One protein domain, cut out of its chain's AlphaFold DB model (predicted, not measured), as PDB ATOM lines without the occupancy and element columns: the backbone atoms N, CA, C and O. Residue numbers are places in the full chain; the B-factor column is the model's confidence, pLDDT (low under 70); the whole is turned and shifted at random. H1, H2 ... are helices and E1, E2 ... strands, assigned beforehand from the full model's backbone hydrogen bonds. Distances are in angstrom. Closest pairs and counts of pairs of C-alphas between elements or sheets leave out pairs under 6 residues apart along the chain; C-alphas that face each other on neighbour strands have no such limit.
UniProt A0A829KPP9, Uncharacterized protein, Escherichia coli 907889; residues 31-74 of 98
ATOM      1  N   ALA A  31     238.808 195.620 189.555       93.75
ATOM      2  CA  ALA A  31     238.838 194.280 190.108       93.75
ATOM      3  C   ALA A  31     238.953 194.368 191.636       93.75
ATOM      4  O   ALA A  31     239.686 195.215 192.156       93.75
ATOM      5  N   ARG A  32     238.220 193.516 192.348       91.06
ATOM      6  CA  ARG A  32     238.355 193.286 193.788       91.06
ATOM      7  C   ARG A  32     238.403 191.788 194.028       91.06
ATOM      8  O   ARG A  32     237.657 191.056 193.393       91.06
ATOM      9  N   ALA A  33     239.270 191.364 194.932       95.00
ATOM     10  CA  ALA A  33     239.376 189.981 195.359       95.00
ATOM     11  C   ALA A  33     239.149 189.914 196.869       95.00
ATOM     12  O   ALA A  33     239.628 190.783 197.602       95.00
ATOM     13  N   ASP A  34     238.421 188.900 197.309       93.94
ATOM     14  CA  ASP A  34     238.207 188.563 198.710       93.94
ATOM     15  C   ASP A  34     238.196 187.034 198.883       93.94
ATOM     16  O   ASP A  34     238.425 186.284 197.932       93.94
ATOM     17  N   ALA A  35     237.965 186.558 200.109       95.56
ATOM     18  CA  ALA A  35     237.968 185.126 200.415       95.56
ATOM     19  C   ALA A  35     236.897 184.325 199.647       95.56
ATOM     20  O   ALA A  35     237.030 183.112 199.516       95.56
ATOM     21  N   SER A  36     235.847 184.983 199.146       93.50
ATOM     22  CA  SER A  36     234.767 184.361 198.374       93.50
ATOM     23  C   SER A  36     235.014 184.361 196.863       93.50
ATOM     24  O   SER A  36     234.318 183.656 196.132       93.50
ATOM     25  N   GLY A  37     236.011 185.109 196.379       93.25
ATOM     26  CA  GLY A  37     236.408 185.100 194.976       93.25
ATOM     27  C   GLY A  37     236.836 186.464 194.446       93.25
ATOM     28  O   GLY A  37     237.381 187.303 195.159       93.25
ATOM     29  N   VAL A  38     236.616 186.674 193.146       93.06
ATOM     30  CA  VAL A  38     237.019 187.891 192.433       93.06
ATOM     31  C   VAL A  38     235.813 188.508 191.742       93.06
ATOM     32  O   VAL A  38     235.083 187.842 191.014       93.06
ATOM     33  N   THR A  39     235.635 189.811 191.923       92.19
ATOM     34  CA  THR A  39     234.630 190.612 191.227       92.19
ATOM     35  C   THR A  39     235.309 191.632 190.327       92.19
ATOM     36  O   THR A  39     236.285 192.279 190.709       92.19
ATOM     37  N   VAL A  40     234.782 191.802 189.116       92.44
ATOM     38  CA  VAL A  40     235.236 192.826 188.172       92.44
ATOM     39  C   VAL A  40     234.034 193.648 187.745       92.44
ATOM     40  O   VAL A  40     233.031 193.109 187.286       92.44
ATOM     41  N   GLY A  41     234.115 194.964 187.903       93.25
ATOM     42  CA  GLY A  41     233.003 195.830 187.551       93.25
ATOM     43  C   GLY A  41     233.244 197.299 187.854       93.25
ATOM     44  O   GLY A  41     234.371 197.770 187.993       93.25
ATOM     45  N   TYR A  42     232.147 198.037 187.947       94.12
ATOM     46  CA  TYR A  42     232.141 199.478 188.168       94.12
ATOM     47  C   TYR A  42     231.599 199.803 189.564       94.12
ATOM     48  O   TYR A  42     230.963 198.975 190.209       94.12
ATOM     49  N   SER A  43     231.804 201.034 190.036       91.62
ATOM     50  CA  SER A  43     231.228 201.513 191.305       91.62
ATOM     51  C   SER A  43     230.681 202.937 191.180       91.62
ATOM     52  O   SER A  43     231.034 203.669 190.250       91.62
ATOM     53  N   GLY A  44     229.786 203.323 192.096       92.44
ATOM     54  CA  GLY A  44     229.170 204.652 192.134       92.44
ATOM     55  C   GLY A  44     228.511 205.048 190.808       92.44
ATOM     56  O   GLY A  44     227.814 204.253 190.177       92.44
ATOM     57  N   VAL A  45     228.773 206.277 190.356       91.88
ATOM     58  CA  VAL A  45     228.222 206.826 189.103       91.88
ATOM     59  C   VAL A  45     228.601 205.984 187.880       91.88
ATOM     60  O   VAL A  45     227.773 205.804 186.995       91.88
ATOM     61  N   ALA A  46     229.812 205.417 187.838       93.19
ATOM     62  CA  ALA A  46     230.232 204.562 186.728       93.19
ATOM     63  C   ALA A  46     229.377 203.284 186.640       93.19
ATOM     64  O   ALA A  46     229.004 202.880 185.542       93.19
ATOM     65  N   ALA A  47     229.017 202.691 187.784       93.62
ATOM     66  CA  ALA A  47     228.115 201.539 187.824       93.62
ATOM     67  C   ALA A  47     226.693 201.903 187.406       93.62
ATOM     68  O   ALA A  47     226.081 201.148 186.659       93.62
ATOM     69  N   ARG A  48     226.186 203.062 187.846       93.94
ATOM     70  CA  ARG A  48     224.866 203.555 187.430       93.94
ATOM     71  C   ARG A  48     224.798 203.727 185.913       93.94
ATOM     72  O   ARG A  48     223.921 203.147 185.293       93.94
ATOM     73  N   ILE A  49     225.765 204.431 185.319       93.06
ATOM     74  CA  ILE A  49     225.846 204.613 183.860       93.06
ATOM     75  C   ILE A  49     225.915 203.254 183.150       93.06
ATOM     76  O   ILE A  49     225.196 203.035 182.180       93.06
ATOM     77  N   ALA A  50     226.754 202.331 183.631       93.12
ATOM     78  CA  ALA A  50     226.870 201.002 183.035       93.12
ATOM     79  C   ALA A  50     225.528 200.253 183.034       93.12
ATOM     80  O   ALA A  50     225.134 199.731 181.997       93.12
ATOM     81  N   ARG A  51     224.812 200.237 184.166       94.38
ATOM     82  CA  ARG A  51     223.516 199.551 184.298       94.38
ATOM     83  C   ARG A  51     222.422 200.187 183.455       94.38
ATOM     84  O   ARG A  51     221.806 199.471 182.678       94.38
ATOM     85  N   VAL A  52     222.265 201.511 183.532       95.12
ATOM     86  CA  VAL A  52     221.291 202.271 182.732       95.12
ATOM     87  C   VAL A  52     221.407 201.902 181.262       95.12
ATOM     88  O   VAL A  52     220.430 201.557 180.610       95.12
ATOM     89  N   HIS A  53     222.626 201.903 180.740       92.75
ATOM     90  CA  HIS A  53     222.836 201.601 179.337       92.75
ATOM     91  C   HIS A  53     222.799 200.105 179.002       92.75
ATOM     92  O   HIS A  53     222.456 199.763 177.871       92.75
ATOM     93  N   GLN A  54     223.189 199.215 179.914       92.06
ATOM     94  CA  GLN A  54     223.165 197.774 179.657       92.06
ATOM     95  C   GLN A  54     221.731 197.238 179.676       92.06
ATOM     96  O   GLN A  54     221.318 196.540 178.754       92.06
ATOM     97  N   PHE A  55     220.975 197.608 180.706       94.19
ATOM     98  CA  PHE A  55     219.623 197.122 180.968       94.19
ATOM     99  C   PHE A  55     218.526 198.050 180.443       94.19
ATOM    100  O   PHE A  55     217.353 197.760 180.637       94.19
ATOM    101  N   GLY A  56     218.891 199.149 179.779       95.25
ATOM    102  CA  GLY A  56     217.926 200.095 179.224       95.25
ATOM    103  C   GLY A  56     217.104 200.832 180.284       95.25
ATOM    104  O   GLY A  56     215.930 201.112 180.069       95.25
ATOM    105  N   GLU A  57     217.691 201.118 181.448       96.12
ATOM    106  CA  GLU A  57     216.984 201.825 182.522       96.12
ATOM    107  C   GLU A  57     216.752 203.303 182.154       96.12
ATOM    108  O   GLU A  57     217.393 203.862 181.260       96.12
ATOM    109  N   ARG A  58     215.852 203.960 182.890       96.00
ATOM    110  CA  ARG A  58     215.589 205.396 182.772       96.00
ATOM    111  C   ARG A  58     216.660 206.213 183.491       96.00
ATOM    112  O   ARG A  58     216.966 205.936 184.649       96.00
ATOM    113  N   ASP A  59     217.174 207.267 182.858       94.94
ATOM    114  CA  ASP A  59     218.102 208.207 183.508       94.94
ATOM    115  C   ASP A  59     217.822 209.669 183.140       94.94
ATOM    116  O   ASP A  59     217.168 209.982 182.140       94.94
ATOM    117  N   GLN A  60     218.306 210.578 183.988       93.56
ATOM    118  CA  GLN A  60     218.181 212.019 183.804       93.56
ATOM    119  C   GLN A  60     219.357 212.558 182.978       93.56
ATOM    120  O   GLN A  60     220.497 212.587 183.443       93.56
ATOM    121  N   VAL A  61     219.081 213.029 181.761       89.38
ATOM    122  CA  VAL A  61     220.107 213.547 180.834       89.38
ATOM    123  C   VAL A  61     220.369 215.041 181.003       89.38
ATOM    124  O   VAL A  61     221.449 215.527 180.672       89.38
ATOM    125  N   ALA A  62     219.390 215.770 181.538       89.12
ATOM    126  CA  ALA A  62     219.488 217.173 181.924       89.12
ATOM    127  C   ALA A  62     218.474 217.459 183.046       89.12
ATOM    128  O   ALA A  62     217.542 216.671 183.220       89.12
ATOM    129  N   PRO A  63     218.609 218.557 183.812       91.25
ATOM    130  CA  PRO A  63     217.640 218.903 184.851       91.25
ATOM    131  C   PRO A  63     216.199 218.877 184.316       91.25
ATOM    132  O   PRO A  63     215.867 219.588 183.373       91.25
ATOM    133  N   GLY A  64     215.369 218.001 184.886       95.31
ATOM    134  CA  GLY A  64     213.972 217.793 184.476       95.31
ATOM    135  C   GLY A  64     213.752 216.944 183.213       95.31
ATOM    136  O   GLY A  64     212.611 216.595 182.928       95.31
ATOM    137  N   ILE A  65     214.805 216.559 182.484       95.00
ATOM    138  CA  ILE A  65     214.711 215.780 181.240       95.00
ATOM    139  C   ILE A  65     215.183 214.348 181.487       95.00
ATOM    140  O   ILE A  65     216.353 214.107 181.796       95.00
ATOM    141  N   PHE A  66     214.275 213.393 181.304       95.44
ATOM    142  CA  PHE A  66     214.533 211.965 181.465       95.44
ATOM    143  C   PHE A  66     214.374 211.237 180.136       95.44
ATOM    144  O   PHE A  66     213.512 211.599 179.339       95.44
ATOM    145  N   THR A  67     215.166 210.188 179.932       94.44
ATOM    146  CA  THR A  67     215.023 209.285 178.787       94.44
ATOM    147  C   THR A  67     215.161 207.841 179.233       94.44
ATOM    148  O   THR A  67     215.948 207.536 180.130       94.44
ATOM    149  N   ASP A  68     214.429 206.962 178.562       94.94
ATOM    150  CA  ASP A  68     214.689 205.530 178.593       94.94
ATOM    151  C   ASP A  68     215.807 205.205 177.599       94.94
ATOM    152  O   ASP A  68     215.912 205.826 176.531       94.94
ATOM    153  N   TYR A  69     216.677 204.269 177.967       94.50
ATOM    154  CA  TYR A  69     217.762 203.811 177.110       94.50
ATOM    155  C   TYR A  69     217.385 202.489 176.437       94.50
ATOM    156  O   TYR A  69     216.698 201.665 177.032       94.50
ATOM    157  N   PRO A  70     217.861 202.224 175.211       93.12
ATOM    158  CA  PRO A  70     217.693 200.906 174.618       93.12
ATOM    159  C   PRO A  70     218.543 199.875 175.373       93.12
ATOM    160  O   PRO A  70     219.720 200.130 175.663       93.12
ATOM    161  N   VAL A  71     217.947 198.709 175.644       93.94
ATOM    162  CA  VAL A  71     218.634 197.534 176.199       93.94
ATOM    163  C   VAL A  71     219.746 197.096 175.243       93.94
ATOM    164  O   VAL A  71     219.569 197.096 174.024       93.94
ATOM    165  N   ARG A  72     220.908 196.729 175.788       90.94
ATOM    166  CA  ARG A  72     222.036 196.196 175.013       90.94
ATOM    167  C   ARG A  72     222.147 194.699 175.243       90.94
ATOM    168  O   ARG A  72     222.830 194.259 176.166       90.94
ATOM    169  N   GLU A  73     221.470 193.927 174.403       88.19
ATOM    170  CA  GLU A  73     221.536 192.468 174.446       88.19
ATOM    171  C   GLU A  73     222.980 191.989 174.263       88.19
ATOM    172  O   GLU A  73     223.702 192.435 173.366       88.19
ATOM    173  N   LEU A  74     223.420 191.100 175.155       83.88
ATOM    174  CA  LEU A  74     224.705 190.437 175.001       83.88
ATOM    175  C   LEU A  74     224.541 189.354 173.941       83.88
ATOM    176  O   LEU A  74     223.708 188.462 174.089       83.88
TER     177      LEU A  74
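Overview. This is residues 31 to 74 of the 98 residues of an uncharacterized protein of Escherichia coli 907889 (UniProt A0A829KPP9). One short helix, H1, sits in the middle of a flat, drawn-out model, with a small two-stranded hairpin toward each end of the long axis: E1 and E2 at one end, E3 and E4 at the other. The tip of the first hairpin, residues 33 to 38, sticks out free, and after E4 residues 69 to 74 fold back past the helix end of E3. The printed part has 44 residues with the order E1 E2 H1 E3 E4, two antiparallel sheets of two strands and a mixed class. It is only just loose, close to extended, with a radius of gyration of the C-alphas of 13.8 A and spans of 43 by 25 by 11 A.

Arrangement. Look first at E3, residues 58 to 62, and E4, residues 65 to 68, an antiparallel hairpin at 148 degrees, where N 61 and O 65 are 2.9 A apart, within hydrogen-bond range. Next find H1, residues 44 to 55, in which every O i to N i+4 pair is within hydrogen-bond range. Its closest C-alphas to E3 are those of Val 52 and Arg 58, 6.5 A apart; H1 and E4 are apart, but only just, at 8.4 A. Before H1 in the chain, E1, residues 31 to 34, and E2, residues 37 to 41, form an antiparallel hairpin at 156 degrees, with N 32 and O 39 at 2.8 A, within hydrogen-bond range. The closest C-alphas of E2 and H1 are those of Gly 41 and Ala 47, 7.5 A apart. E1 and E2 are apart from E3 and E4.

Along the chain. Find C-alpha 31 at (238.838, 194.280, 190.108), where E1 begins; it is 10.3 A long and E2 13.5 A. H1 runs 16.5 A from C-alpha 44 at (229.170, 204.652, 192.134). E3 is 12.4 A long, and E4, 10.6 A, ends at C-alpha 68, (214.689, 205.530, 178.593).

Size, cuts and confidence. The C-alphas farthest apart are those of Ala 35 and Gly 64, 43.6 A. The printed part has no cut, the four links are tight, and no printed residue is under 70 in pLDDT.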